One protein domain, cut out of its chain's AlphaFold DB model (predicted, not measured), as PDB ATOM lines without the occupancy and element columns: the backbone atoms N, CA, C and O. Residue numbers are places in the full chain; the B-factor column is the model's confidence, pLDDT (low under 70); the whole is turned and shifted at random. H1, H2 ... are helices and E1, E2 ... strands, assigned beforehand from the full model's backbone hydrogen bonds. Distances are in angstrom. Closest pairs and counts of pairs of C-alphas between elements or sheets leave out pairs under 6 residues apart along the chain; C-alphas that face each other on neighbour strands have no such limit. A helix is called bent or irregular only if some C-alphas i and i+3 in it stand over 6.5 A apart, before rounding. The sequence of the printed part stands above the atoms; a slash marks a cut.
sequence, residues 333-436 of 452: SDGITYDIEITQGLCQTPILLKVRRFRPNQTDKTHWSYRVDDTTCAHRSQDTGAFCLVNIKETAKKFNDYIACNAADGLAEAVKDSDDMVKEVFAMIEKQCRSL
ATOM      1  N   SER A 333     216.635 121.383 140.573       90.50
ATOM      2  CA  SER A 333     216.326 120.312 139.616       90.50
ATOM      3  C   SER A 333     215.811 120.852 138.285       90.50
ATOM      4  O   SER A 333     216.094 120.255 137.250       90.50
ATOM      5  N   ASP A 334     215.093 121.974 138.326       91.69
ATOM      6  CA  ASP A 334     214.500 122.679 137.196       91.69
ATOM      7  C   ASP A 334     214.677 124.204 137.343       91.69
ATOM      8  O   ASP A 334     215.011 124.722 138.408       91.69
ATOM      9  N   GLY A 335     214.480 124.936 136.241       92.62
ATOM     10  CA  GLY A 335     214.414 126.405 136.245       92.62
ATOM     11  C   GLY A 335     213.020 126.953 136.571       92.62
ATOM     12  O   GLY A 335     212.809 128.164 136.519       92.62
ATOM     13  N   ILE A 336     212.058 126.074 136.867       96.56
ATOM     14  CA  ILE A 336     210.647 126.422 137.033       96.56
ATOM     15  C   ILE A 336     210.429 126.995 138.433       96.56
ATOM     16  O   ILE A 336     210.939 126.490 139.432       96.56
ATOM     17  N   THR A 337     209.661 128.077 138.500       97.19
ATOM     18  CA  THR A 337     209.216 128.678 139.756       97.19
ATOM     19  C   THR A 337     207.720 128.447 139.915       97.19
ATOM     20  O   THR A 337     206.957 128.641 138.975       97.19
ATOM     21  N   TYR A 338     207.319 128.037 141.112       96.75
ATOM     22  CA  TYR A 338     205.939 127.814 141.513       96.75
ATOM     23  C   TYR A 338     205.557 128.853 142.560       96.75
ATOM     24  O   TYR A 338     206.328 129.116 143.487       96.75
ATOM     25  N   ASP A 339     204.354 129.398 142.441       96.56
ATOM     26  CA  ASP A 339     203.761 130.236 143.476       96.56
ATOM     27  C   ASP A 339     202.864 129.347 144.352       96.56
ATOM     28  O   ASP A 339     202.010 128.619 143.837       96.56
ATOM     29  N   ILE A 340     203.097 129.366 145.668       95.50
ATOM     30  CA  ILE A 340     202.308 128.634 146.668       95.50
ATOM     31  C   ILE A 340     201.641 129.601 147.643       95.50
ATOM     32  O   ILE A 340     202.189 130.652 147.980       95.50
ATOM     33  N   GLU A 341     200.469 129.203 148.123       95.56
ATOM     34  CA  GLU A 341     199.683 129.934 149.114       95.56
ATOM     35  C   GLU A 341     199.819 129.223 150.465       95.56
ATOM     36  O   GLU A 341     199.597 128.014 150.553       95.56
ATOM     37  N   ILE A 342     200.202 129.949 151.517       92.94
ATOM     38  CA  ILE A 342     200.296 129.415 152.881       92.94
ATOM     39  C   ILE A 342     199.341 130.177 153.793       92.94
ATOM     40  O   ILE A 342     199.520 131.368 154.047       92.94
ATOM     41  N   THR A 343     198.365 129.465 154.346       90.31
ATOM     42  CA  THR A 343     197.547 129.916 155.472       90.31
ATOM     43  C   THR A 343     198.152 129.383 156.775       90.31
ATOM     44  O   THR A 343     198.473 128.205 156.893       90.31
ATOM     45  N   GLN A 344     198.355 130.259 157.763       81.81
ATOM     46  CA  GLN A 344     198.859 129.884 159.100       81.81
ATOM     47  C   GLN A 344     197.790 130.033 160.196       81.81
ATOM     48  O   GLN A 344     198.124 130.114 161.373       81.81
ATOM     49  N   GLY A 345     196.514 130.168 159.819       81.56
ATOM     50  CA  GLY A 345     195.427 130.500 160.749       81.56
ATOM     51  C   GLY A 345     195.522 131.903 161.365       81.56
ATOM     52  O   GLY A 345     194.695 132.249 162.195       81.56
ATOM     53  N   LEU A 346     196.511 132.716 160.965       80.00
ATOM     54  CA  LEU A 346     196.682 134.083 161.460       80.00
ATOM     55  C   LEU A 346     195.542 134.986 160.983       80.00
ATOM     56  O   LEU A 346     194.930 135.661 161.791       80.00
ATOM     57  N   CYS A 347     195.246 134.994 159.685       88.56
ATOM     58  CA  CYS A 347     194.154 135.756 159.080       88.56
ATOM     59  C   CYS A 347     193.680 135.062 157.792       88.56
ATOM     60  O   CYS A 347     194.291 134.091 157.343       88.56
ATOM     61  N   GLN A 348     192.605 135.571 157.181       89.69
ATOM     62  CA  GLN A 348     192.023 134.993 155.960       89.69
ATOM     63  C   GLN A 348     192.879 135.226 154.701       89.69
ATOM     64  O   GLN A 348     192.810 134.439 153.759       89.69
ATOM     65  N   THR A 349     193.703 136.279 154.680       93.31
ATOM     66  CA  THR A 349     194.691 136.526 153.619       93.31
ATOM     67  C   THR A 349     195.762 135.427 153.637       93.31
ATOM     68  O   THR A 349     196.366 135.217 154.685       93.31
ATOM     69  N   PRO A 350     196.056 134.727 152.526       94.94
ATOM     70  CA  PRO A 350     197.171 133.786 152.467       94.94
ATOM     71  C   PRO A 350     198.513 134.489 152.202       94.94
ATOM     72  O   PRO A 350     198.581 135.528 151.543       94.94
ATOM     73  N   ILE A 351     199.610 133.876 152.652       94.88
ATOM     74  CA  ILE A 351     200.975 134.301 152.317       94.88
ATOM     75  C   ILE A 351     201.370 133.685 150.973       94.88
ATOM     76  O   ILE A 351     201.436 132.462 150.851       94.88
ATOM     77  N   LEU A 352     201.681 134.520 149.979       95.25
ATOM     78  CA  LEU A 352     202.153 134.075 148.663       95.25
ATOM     79  C   LEU A 352     203.681 133.937 148.642       95.25
ATOM     80  O   LEU A 352     204.401 134.936 148.724       95.25
ATOM     81  N   LEU A 353     204.186 132.708 148.500       96.00
ATOM     82  CA  LEU A 353     205.621 132.408 148.443       96.00
ATOM     83  C   LEU A 353     206.034 131.832 147.086       96.00
ATOM     84  O   LEU A 353     205.329 131.011 146.509       96.00
ATOM     85  N   LYS A 354     207.227 132.219 146.614       97.12
ATOM     86  CA  LYS A 354     207.846 131.643 145.413       97.12
ATOM     87  C   LYS A 354     208.780 130.499 145.801       97.12
ATOM     88  O   LYS A 354     209.774 130.720 146.500       97.12
ATOM     89  N   VAL A 355     208.493 129.296 145.313       97.00
ATOM     90  CA  VAL A 355     209.298 128.085 145.530       97.00
ATOM     91  C   VAL A 355     209.771 127.476 144.212       97.00
ATOM     92  O   VAL A 355     209.228 127.740 143.143       97.00
ATOM     93  N   ARG A 356     210.802 126.643 144.281       96.75
ATOM     94  CA  ARG A 356     211.327 125.846 143.163       96.75
ATOM     95  C   ARG A 356     211.810 124.497 143.668       96.75
ATOM     96  O   ARG A 356     212.023 124.333 144.874       96.75
ATOM     97  N   ARG A 357     211.990 123.533 142.770       96.56
ATOM     98  CA  ARG A 357     212.465 122.208 143.164       96.56
ATOM     99  C   ARG A 357     213.991 122.175 143.249       96.56
ATOM    100  O   ARG A 357     214.698 122.736 142.409       96.56
ATOM    101  N   PHE A 358     214.507 121.512 144.277       95.62
ATOM    102  CA  PHE A 358     215.936 121.250 144.453       95.62
ATOM    103  C   PHE A 358     216.212 119.751 144.392       95.62
ATOM    104  O   PHE A 358     215.318 118.937 144.602       95.62
ATOM    105  N   ARG A 359     217.457 119.368 144.100       96.38
ATOM    106  CA  ARG A 359     217.900 117.971 144.179       96.38
ATOM    107  C   ARG A 359     218.271 117.655 145.632       96.38
ATOM    108  O   ARG A 359     219.233 118.260 146.113       96.38
ATOM    109  N   PRO A 360     217.558 116.761 146.345       95.38
ATOM    110  CA  PRO A 360     217.899 116.410 147.721       95.38
ATOM    111  C   PRO A 360     219.282 115.766 147.815       95.38
ATOM    112  O   PRO A 360     219.646 114.933 146.987       95.38
ATOM    113  N   ASN A 361     220.032 116.123 148.855       94.50
ATOM    114  CA  ASN A 361     221.233 115.402 149.254       94.50
ATOM    115  C   ASN A 361     220.832 114.267 150.203       94.50
ATOM    116  O   ASN A 361     219.799 114.338 150.862       94.50
ATOM    117  N   GLN A 362     221.707 113.277 150.384       93.81
ATOM    118  CA  GLN A 362     221.518 112.194 151.364       93.81
ATOM    119  C   GLN A 362     221.338 112.698 152.817       93.81
ATOM    120  O   GLN A 362     220.830 111.983 153.674       93.81
ATOM    121  N   THR A 363     221.744 113.940 153.104       92.88
ATOM    122  CA  THR A 363     221.562 114.616 154.399       92.88
ATOM    123  C   THR A 363     220.203 115.288 154.585       92.88
ATOM    124  O   THR A 363     219.946 115.812 155.673       92.88
ATOM    125  N   ASP A 364     219.386 115.363 153.537       92.75
ATOM    126  CA  ASP A 364     218.142 116.126 153.529       92.75
ATOM    127  C   ASP A 364     216.940 115.205 153.753       92.75
ATOM    128  O   ASP A 364     216.841 114.126 153.172       92.75
ATOM    129  N   LYS A 365     215.997 115.643 154.587       91.56
ATOM    130  CA  LYS A 365     214.744 114.931 154.848       91.56
ATOM    131  C   LYS A 365     213.641 115.532 153.986       91.56
ATOM    132  O   LYS A 365     213.229 116.666 154.217       91.56
ATOM    133  N   THR A 366     213.156 114.763 153.018       92.06
ATOM    134  CA  THR A 366     212.033 115.146 152.140       92.06
ATOM    135  C   THR A 366     210.661 114.840 152.734       92.06
ATOM    136  O   THR A 366     209.666 115.335 152.227       92.06
ATOM    137  N   HIS A 367     210.597 114.067 153.818       91.88
ATOM    138  CA  HIS A 367     209.369 113.752 154.542       91.88
ATOM    139  C   HIS A 367     209.443 114.271 155.980       91.88
ATOM    140  O   HIS A 367     210.520 114.320 156.585       91.88
ATOM    141  N   TRP A 368     208.290 114.620 156.546       88.50
ATOM    142  CA  TRP A 368     208.141 114.861 157.978       88.50
ATOM    143  C   TRP A 368     207.376 113.703 158.616       88.50
ATOM    144  O   TRP A 368     206.477 113.127 158.005       88.50
ATOM    145  N   SER A 369     207.745 113.339 159.843       88.75
ATOM    146  CA  SER A 369     207.075 112.280 160.590       88.75
ATOM    147  C   SER A 369     206.623 112.758 161.962       88.75
ATOM    148  O   SER A 369     207.275 113.582 162.605       88.75
ATOM    149  N   TYR A 370     205.481 112.239 162.402       87.88
ATOM    150  CA  TYR A 370     204.841 112.585 163.666       87.88
ATOM    151  C   TYR A 370     204.271 111.339 164.336       87.88
ATOM    152  O   TYR A 370     203.890 110.379 163.664       87.88
ATOM    153  N   ARG A 371     204.219 111.350 165.672       89.06
ATOM    154  CA  ARG A 371     203.461 110.352 166.433       89.06
ATOM    155  C   ARG A 371     201.989 110.735 166.390       89.06
ATOM    156  O   ARG A 371     201.649 111.897 166.587       89.06
ATOM    157  N   VAL A 372     201.140 109.762 166.083       88.31
ATOM    158  CA  VAL A 372     199.679 109.932 166.054       88.31
ATOM    159  C   VAL A 372     199.090 109.780 167.453       88.31
ATOM    160  O   VAL A 372     198.096 110.418 167.779       88.31
ATOM    161  N   ASP A 373     199.709 108.922 168.259       86.62
ATOM    162  CA  ASP A 373     199.266 108.540 169.591       86.62
ATOM    163  C   ASP A 373     200.483 108.058 170.400       86.62
ATOM    164  O   ASP A 373     201.333 107.310 169.901       86.62
ATOM    165  N   ASP A 374     200.571 108.520 171.647       81.69
ATOM    166  CA  ASP A 374     201.656 108.204 172.577       81.69
ATOM    167  C   ASP A 374     201.599 106.753 173.081       81.69
ATOM    168  O   ASP A 374     202.632 106.200 173.462       81.69
ATOM    169  N   THR A 375     200.420 106.120 173.078       84.38
ATOM    170  CA  THR A 375     200.237 104.755 173.597       84.38
ATOM    171  C   THR A 375     200.632 103.685 172.581       84.38
ATOM    172  O   THR A 375     201.396 102.782 172.916       84.38
ATOM    173  N   THR A 376     200.196 103.802 171.324       80.44
ATOM    174  CA  THR A 376     200.587 102.875 170.243       80.44
ATOM    175  C   THR A 376     201.975 103.151 169.664       80.44
ATOM    176  O   THR A 376     202.497 102.315 168.927       80.44
ATOM    177  N   CYS A 377     202.576 104.314 169.954       78.06
ATOM    178  CA  CYS A 377     203.803 104.801 169.307       78.06
ATOM    179  C   CYS A 377     203.721 104.811 167.764       78.06
ATOM    180  O   CYS A 377     204.745 104.781 167.078       78.06
ATOM    181  N   ALA A 378     202.509 104.864 167.199       85.19
ATOM    182  CA  ALA A 378     202.299 104.822 165.761       85.19
ATOM    183  C   ALA A 378     202.816 106.109 165.101       85.19
ATOM    184  O   ALA A 378     202.318 107.209 165.355       85.19
ATOM    185  N   HIS A 379     203.809 105.964 164.224       84.50
ATOM    186  CA  HIS A 379     204.338 107.060 163.423       84.50
ATOM    187  C   HIS A 379     203.607 107.155 162.081       84.50
ATOM    188  O   HIS A 379     203.497 106.171 161.350       84.50
ATOM    189  N   ARG A 380     203.171 108.363 161.716       90.81
ATOM    190  CA  ARG A 380     202.834 108.712 160.330       90.81
ATOM    191  C   ARG A 380     203.982 109.497 159.718       90.81
ATOM    192  O   ARG A 380     204.650 110.265 160.404       90.81
ATOM    193  N   SER A 381     204.195 109.286 158.426       91.31
ATOM    194  CA  SER A 381     205.130 110.044 157.600       91.31
ATOM    195  C   SER A 381     204.348 110.670 156.453       91.31
ATOM    196  O   SER A 381     203.477 110.014 155.879       91.31
ATOM    197  N   GLN A 382     204.636 111.925 156.136       92.38
ATOM    198  CA  GLN A 382     204.050 112.638 155.011       92.38
ATOM    199  C   GLN A 382     205.178 113.261 154.189       92.38
ATOM    200  O   GLN A 382     206.071 113.917 154.727       92.38
ATOM    201  N   ASP A 383     205.135 113.027 152.878       92.00
ATOM    202  CA  ASP A 383     206.067 113.636 151.934       92.00
ATOM    203  C   ASP A 383     205.820 115.151 151.870       92.00
ATOM    204  O   ASP A 383     204.685 115.610 151.712       92.00
ATOM    205  N   THR A 384     206.891 115.919 152.034       87.06
ATOM    206  CA  THR A 384     206.910 117.384 151.968       87.06
ATOM    207  C   THR A 384     207.278 117.859 150.556       87.06
ATOM    208  O   THR A 384     207.054 119.017 150.205       87.06
ATOM    209  N   GLY A 385     207.840 116.970 149.729       90.88
ATOM    210  CA  GLY A 385     208.410 117.289 148.430       90.88
ATOM    211  C   GLY A 385     209.753 118.021 148.520       90.88
ATOM    212  O   GLY A 385     210.095 118.679 149.503       90.88
ATOM    213  N   ALA A 386     210.540 117.930 147.450       94.94
ATOM    214  CA  ALA A 386     211.856 118.561 147.350       94.94
ATOM    215  C   ALA A 386     211.767 120.036 146.904       94.94
ATOM    216  O   ALA A 386     212.325 120.414 145.875       94.94
ATOM    217  N   PHE A 387     211.041 120.872 147.653       94.81
ATOM    218  CA  PHE A 387     210.871 122.300 147.357       94.81
ATOM    219  C   PHE A 387     211.689 123.200 148.291       94.81
ATOM    220  O   PHE A 387     211.826 122.936 149.483       94.81
ATOM    221  N   CYS A 388     212.212 124.296 147.746       93.94
ATOM    222  CA  CYS A 388     212.920 125.346 148.478       93.94
ATOM    223  C   CYS A 388     212.449 126.734 148.017       93.94
ATOM    224  O   CYS A 388     211.866 126.873 146.940       93.94
ATOM    225  N   LEU A 389     212.692 127.766 148.828       95.81
ATOM    226  CA  LEU A 389     212.406 129.155 148.457       95.81
ATOM    227  C   LEU A 389     213.303 129.598 147.293       95.81
ATOM    228  O   LEU A 389     214.478 129.247 147.242       95.81
ATOM    229  N   VAL A 390     212.756 130.405 146.380       96.69
ATOM    230  CA  VAL A 390     213.510 130.964 145.239       96.69
ATOM    231  C   VAL A 390     214.569 131.974 145.680       96.69
ATOM    232  O   VAL A 390     215.655 132.017 145.106       96.69
ATOM    233  N   ASN A 391     214.221 132.812 146.656       95.69
ATOM    234  CA  ASN A 391     215.097 133.814 147.248       95.69
ATOM    235  C   ASN A 391     214.647 134.051 148.694       95.69
ATOM    236  O   ASN A 391     213.558 134.582 148.953       95.69
ATOM    237  N   ILE A 392     215.475 133.639 149.645       94.56
ATOM    238  CA  ILE A 392     215.159 133.658 151.070       94.56
ATOM    239  C   ILE A 392     215.117 135.083 151.638       94.56
ATOM    240  O   ILE A 392     214.326 135.360 152.536       94.56
ATOM    241  N   LYS A 393     215.904 136.014 151.079       94.25
ATOM    242  CA  LYS A 393     215.932 137.428 151.499       94.25
ATOM    243  C   LYS A 393     214.695 138.182 151.019       94.25
ATOM    244  O   LYS A 393     214.097 138.932 151.784       94.25
ATOM    245  N   GLU A 394     214.289 137.955 149.770       95.50
ATOM    246  CA  GLU A 394     213.045 138.502 149.221       95.50
ATOM    247  C   GLU A 394     211.828 137.931 149.959       95.50
ATOM    248  O   GLU A 394     210.927 138.680 150.331       95.50
ATOM    249  N   THR A 395     211.837 136.624 150.245       95.94
ATOM    250  CA  THR A 395     210.797 135.968 151.048       95.94
ATOM    251  C   THR A 395     210.724 136.545 152.461       95.94
ATOM    252  O   THR A 395     209.637 136.892 152.908       95.94
ATOM    253  N   ALA A 396     211.858 136.713 153.150       93.06
ATOM    254  CA  ALA A 396     211.889 137.311 154.485       93.06
ATOM    255  C   ALA A 396     211.332 138.744 154.484       93.06
ATOM    256  O   ALA A 396     210.567 139.104 155.376       93.06
ATOM    257  N   LYS A 397     211.648 139.545 153.454       93.75
ATOM    258  CA  LYS A 397     211.045 140.872 153.280       93.75
ATOM    259  C   LYS A 397     209.527 140.777 153.084       93.75
ATOM    260  O   LYS A 397     208.796 141.396 153.843       93.75
ATOM    261  N   LYS A 398     209.055 139.963 152.132       94.00
ATOM    262  CA  LYS A 398     207.619 139.754 151.867       94.00
ATOM    263  C   LYS A 398     206.854 139.265 153.096       94.00
ATOM    264  O   LYS A 398     205.724 139.682 153.306       94.00
ATOM    265  N   PHE A 399     207.466 138.409 153.910       92.94
ATOM    266  CA  PHE A 399     206.886 137.904 155.152       92.94
ATOM    267  C   PHE A 399     206.778 139.000 156.225       92.94
ATOM    268  O   PHE A 399     205.741 139.115 156.873       92.94
ATOM    269  N   ASN A 400     207.797 139.856 156.364       91.88
ATOM    270  CA  ASN A 400     207.739 141.023 157.251       91.88
ATOM    271  C   ASN A 400     206.697 142.052 156.785       91.88
ATOM    272  O   ASN A 400     205.907 142.521 157.600       91.88
ATOM    273  N   ASP A 401     206.666 142.362 155.483       91.38
ATOM    274  CA  ASP A 401     205.678 143.261 154.872       91.38
ATOM    275  C   ASP A 401     204.252 142.698 155.080       91.38
ATOM    276  O   ASP A 401     203.343 143.417 155.492       91.38
ATOM    277  N   TYR A 402     204.062 141.384 154.897       92.81
ATOM    278  CA  TYR A 402     202.801 140.692 155.177       92.81
ATOM    279  C   TYR A 402     202.387 140.797 156.652       92.81
ATOM    280  O   TYR A 402     201.228 141.114 156.921       92.81
ATOM    281  N   ILE A 403     203.300 140.564 157.607       91.00
ATOM    282  CA  ILE A 403     203.000 140.710 159.041       91.00
ATOM    283  C   ILE A 403     202.602 142.154 159.348       91.00
ATOM    284  O   ILE A 403     201.581 142.367 159.993       91.00
ATOM    285  N   ALA A 404     203.351 143.144 158.857       87.94
ATOM    286  CA  ALA A 404     203.043 144.555 159.087       87.94
ATOM    287  C   ALA A 404     201.645 144.945 158.567       87.94
ATOM    288  O   ALA A 404     200.921 145.673 159.243       87.94
ATOM    289  N   CYS A 405     201.241 144.423 157.404       88.19
ATOM    290  CA  CYS A 405     199.923 144.693 156.831       88.19
ATOM    291  C   CYS A 405     198.778 143.931 157.519       88.19
ATOM    292  O   CYS A 405     197.709 144.505 157.691       88.19
ATOM    293  N   ASN A 406     198.979 142.667 157.918       91.19
ATOM    294  CA  ASN A 406     197.891 141.776 158.360       91.19
ATOM    295  C   ASN A 406     197.848 141.531 159.885       91.19
ATOM    296  O   ASN A 406     196.930 140.871 160.367       91.19
ATOM    297  N   ALA A 407     198.806 142.033 160.674       89.00
ATOM    298  CA  ALA A 407     198.861 141.756 162.116       89.00
ATOM    299  C   ALA A 407     197.629 142.256 162.893       89.00
ATOM    300  O   ALA A 407     197.225 141.603 163.848       89.00
ATOM    301  N   ALA A 408     197.014 143.374 162.493       87.69
ATOM    302  CA  ALA A 408     195.794 143.867 163.138       87.69
ATOM    303  C   ALA A 408     194.609 142.912 162.903       87.69
ATOM    304  O   ALA A 408     193.950 142.500 163.855       87.69
ATOM    305  N   ASP A 409     194.401 142.496 161.653       89.12
ATOM    306  CA  ASP A 409     193.323 141.575 161.283       89.12
ATOM    307  C   ASP A 409     193.536 140.189 161.908       89.12
ATOM    308  O   ASP A 409     192.582 139.535 162.325       89.12
ATOM    309  N   GLY A 410     194.797 139.763 162.043       90.00
ATOM    310  CA  GLY A 410     195.122 138.506 162.706       90.00
ATOM    311  C   GLY A 410     194.980 138.529 164.227       90.00
ATOM    312  O   GLY A 410     194.615 137.516 164.817       90.00
ATOM    313  N   LEU A 411     195.182 139.681 164.878       89.00
ATOM    314  CA  LEU A 411     194.808 139.855 166.287       89.00
ATOM    315  C   LEU A 411     193.286 139.746 166.464       89.00
ATOM    316  O   LEU A 411     192.841 139.096 167.407       89.00
ATOM    317  N   ALA A 412     192.504 140.338 165.554       88.31
ATOM    318  CA  ALA A 412     191.043 140.300 165.599       88.31
ATOM    319  C   ALA A 412     190.475 138.883 165.384       88.31
ATOM    320  O   ALA A 412     189.602 138.454 166.140       88.31
ATOM    321  N   GLU A 413     190.988 138.125 164.407       90.19
ATOM    322  CA  GLU A 413     190.558 136.735 164.183       90.19
ATOM    323  C   GLU A 413     190.994 135.819 165.346       90.19
ATOM    324  O   GLU A 413     190.194 135.008 165.807       90.19
ATOM    325  N   ALA A 414     192.198 136.002 165.908       87.88
ATOM    326  CA  ALA A 414     192.692 135.185 167.023       87.88
ATOM    327  C   ALA A 414     191.870 135.312 168.323       87.88
ATOM    328  O   ALA A 414     191.808 134.355 169.096       87.88
ATOM    329  N   VAL A 415     191.230 136.461 168.584       92.44
ATOM    330  CA  VAL A 415     190.399 136.657 169.795       92.44
ATOM    331  C   VAL A 415     188.911 136.409 169.594       92.44
ATOM    332  O   VAL A 415     188.159 136.442 170.565       92.44
ATOM    333  N   LYS A 416     188.469 136.127 168.370       90.44
ATOM    334  CA  LYS A 416     187.063 135.902 167.994       90.44
ATOM    335  C   LYS A 416     186.337 134.903 168.904       90.44
ATOM    336  O   LYS A 416     185.253 135.204 169.409       90.44
ATOM    337  N   ASP A 417     187.002 133.792 169.209       91.69
ATOM    338  CA  ASP A 417     186.487 132.705 170.052       91.69
ATOM    339  C   ASP A 417     186.999 132.762 171.511       91.69
ATOM    340  O   ASP A 417     186.798 131.827 172.281       91.69
ATOM    341  N   SER A 418     187.661 133.856 171.913       93.69
ATOM    342  CA  SER A 418     188.174 134.064 173.282       93.69
ATOM    343  C   SER A 418     187.147 134.712 174.227       93.69
ATOM    344  O   SER A 418     186.118 135.232 173.790       93.69
ATOM    345  N   ASP A 419     187.448 134.731 175.530       96.19
ATOM    346  CA  ASP A 419     186.659 135.438 176.550       96.19
ATOM    347  C   ASP A 419     186.603 136.960 176.317       96.19
ATOM    348  O   ASP A 419     187.540 137.565 175.786       96.19
ATOM    349  N   ASP A 420     185.539 137.606 176.804       95.62
ATOM    350  CA  ASP A 420     185.291 139.045 176.617       95.62
ATOM    351  C   ASP A 420     186.429 139.936 177.142       95.62
ATOM    352  O   ASP A 420     186.795 140.916 176.499       95.62
ATOM    353  N   MET A 421     187.067 139.557 178.257       94.81
ATOM    354  CA  MET A 421     188.237 140.270 178.791       94.81
ATOM    355  C   MET A 421     189.433 140.226 177.824       94.81
ATOM    356  O   MET A 421     190.165 141.206 177.690       94.81
ATOM    357  N   VAL A 422     189.642 139.099 177.136       93.00
ATOM    358  CA  VAL A 422     190.721 138.957 176.144       93.00
ATOM    359  C   VAL A 422     190.390 139.793 174.909       93.00
ATOM    360  O   VAL A 422     191.246 140.538 174.435       93.00
ATOM    361  N   LYS A 423     189.136 139.741 174.443       93.81
ATOM    362  CA  LYS A 423     188.628 140.576 173.345       93.81
ATOM    363  C   LYS A 423     188.807 142.067 173.628       93.81
ATOM    364  O   LYS A 423     189.339 142.775 172.780       93.81
ATOM    365  N   GLU A 424     188.437 142.541 174.817       94.62
ATOM    366  CA  GLU A 424     188.589 143.947 175.217       94.62
ATOM    367  C   GLU A 424     190.065 144.379 175.243       94.62
ATOM    368  O   GLU A 424     190.424 145.408 174.664       94.62
ATOM    369  N   VAL A 425     190.948 143.571 175.844       94.50
ATOM    370  CA  VAL A 425     192.392 143.859 175.889       94.50
ATOM    371  C   VAL A 425     193.000 143.914 174.487       94.50
ATOM    372  O   VAL A 425     193.764 144.833 174.187       94.50
ATOM    373  N   PHE A 426     192.650 142.979 173.604       92.38
ATOM    374  CA  PHE A 426     193.166 142.970 172.235       92.38
ATOM    375  C   PHE A 426     192.564 144.087 171.377       92.38
ATOM    376  O   PHE A 426     193.303 144.696 170.609       92.38
ATOM    377  N   ALA A 427     191.293 144.454 171.566       90.19
ATOM    378  CA  ALA A 427     190.685 145.615 170.913       90.19
ATOM    379  C   ALA A 427     191.347 146.939 171.348       90.19
ATOM    380  O   ALA A 427     191.546 147.837 170.527       90.19
ATOM    381  N   MET A 428     191.759 147.065 172.619       92.62
ATOM    382  CA  MET A 428     192.581 148.197 173.072       92.62
ATOM    383  C   MET A 428     193.953 148.223 172.382       92.62
ATOM    384  O   MET A 428     194.395 149.291 171.954       92.62
ATOM    385  N   ILE A 429     194.608 147.065 172.233       90.81
ATOM    386  CA  ILE A 429     195.889 146.943 171.517       90.81
ATOM    387  C   ILE A 429     195.716 147.298 170.034       90.81
ATOM    388  O   ILE A 429     196.467 148.122 169.526       90.81
ATOM    389  N   GLU A 430     194.710 146.754 169.349       87.25
ATOM    390  CA  GLU A 430     194.388 147.034 167.943       87.25
ATOM    391  C   GLU A 430     194.129 148.533 167.713       87.25
ATOM    392  O   GLU A 430     194.706 149.141 166.807       87.25
ATOM    393  N   LYS A 431     193.321 149.157 168.581       88.56
ATOM    394  CA  LYS A 431     193.051 150.601 168.562       88.56
ATOM    395  C   LYS A 431     194.324 151.426 168.748       88.56
ATOM    396  O   LYS A 431     194.481 152.445 168.077       88.56
ATOM    397  N   GLN A 432     195.233 150.995 169.624       88.94
ATOM    398  CA  GLN A 432     196.513 151.672 169.834       88.94
ATOM    399  C   GLN A 432     197.486 151.448 168.667       88.94
ATOM    400  O   GLN A 432     198.150 152.385 168.246       88.94
ATOM    401  N   CYS A 433     197.541 150.250 168.085       83.06
ATOM    402  CA  CYS A 433     198.324 149.976 166.879       83.06
ATOM    403  C   CYS A 433     197.883 150.873 165.715       83.06
ATOM    404  O   CYS A 433     198.729 151.487 165.069       83.06
ATOM    405  N   ARG A 434     196.567 151.029 165.505       82.19
ATOM    406  CA  ARG A 434     195.994 151.925 164.483       82.19
ATOM    407  C   ARG A 434     196.152 153.421 164.787       82.19
ATOM    408  O   ARG A 434     196.044 154.220 163.862       82.19
ATOM    409  N   SER A 435     196.383 153.822 166.042       85.00
ATOM    410  CA  SER A 435     196.607 155.234 166.405       85.00
ATOM    411  C   SER A 435     198.064 155.681 166.226       85.00
ATOM    412  O   SER A 435     198.337 156.881 166.173       85.00
ATOM    413  N   LEU A 436     199.009 154.740 166.105       82.19
ATOM    414  CA  LEU A 436     200.418 155.050 165.878       82.19
ATOM    415  C   LEU A 436     200.645 155.518 164.426       82.19
ATOM    416  O   LEU A 436     200.350 154.772 163.495       82.19
TER     417      LEU A 436
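What this domain is: This is residues 333 to 436 of the 452 residues of an uncharacterized protein of Chaetomium globosum (strain ATCC 6205 / CBS 148.51 / DSM 1962 / NBRC 6347 / NRRL 1970) (UniProt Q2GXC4). The model is a flat arch: its bar is a small sheet, E1, E2 and E5, with the helix arm H1a running beside its strands, and two hairpins make its legs. The two-stranded hairpin E3 and E4 is the leg near E5, and the helical hairpin H1b and H2 is the leg at the other end of H1a. The printed part has 104 residues, with five named strands followed by two named helices; the sheet's order is E1, E2, E5, all antiparallel, E3 and E4 are antiparallel too, and the class is mixed, helices and strands. It is only just loose, close to extended, with a radius of gyration of the C-alphas of 19.1 A and spans of 51 by 44 by 19 A.

Where its parts are: Find C-alpha 338 at (205.939, 127.814, 141.513), where E1 begins; it runs 12.8 A to residue 342. E2, residues 351 to 357, covers 19.0 A. Next come E3, residues 367 to 371, 13.7 A, and E4, residues 379 to 383, 13.4 A. E5, residues 387 to 389, is 7.1 A long. H1, residues 392 to 415, was assigned as one helix by its hydrogen bonds but is bent, with C-alphas 405 and 408 7.6 A apart. Its arm H1a, residues 392 to 405, measures 19.7 A, and its arm H1b, residues 408 to 415, 11.2 A. H2, residues 420 to 435, runs 22.2 A and ends at C-alpha 435, (196.607, 155.234, 166.405).

How they stand to each other: Look first at E1 and E2, an antiparallel hairpin, with N 340 and O 353 within hydrogen-bond range at 2.9 A. E2 pairs in a staggered way, with E1 over residues 351 to 355 and with E5 over residues 355 to 357. E2 and E5 are antiparallel, with N 388 and O 356 2.9 A apart. H1a is on this sheet and over none of its strands; its closest C-alphas to E2 are those of Thr 395 and Leu 353, 6.8 A apart. H1a and H1b are about perpendicular, at 73 degrees. H1b and H2 touch as a helical hairpin, with the C-alphas of Val 415 and Lys 423 closest at 5.6 A, at a shallow tilt of 4 degrees, opposite ways. In H1a, H1b and H2 every O i to N i+4 pair is within hydrogen-bond range. In the hairpin E3 and E4, N 370 and O 380 are 2.9 A apart; E3 is apart from E2, and E4 from E5.

The domain as a whole: The two C-alphas farthest apart are those of Thr 376 and Ser 435, at 52.7 A. The printed part has no cut, and no link between its named elements is long. Residues 416 to 422, of which 420 to 422 belong to H2, stand free. The mean pLDDT of the printed part is 91.2, and no printed residue is under 70.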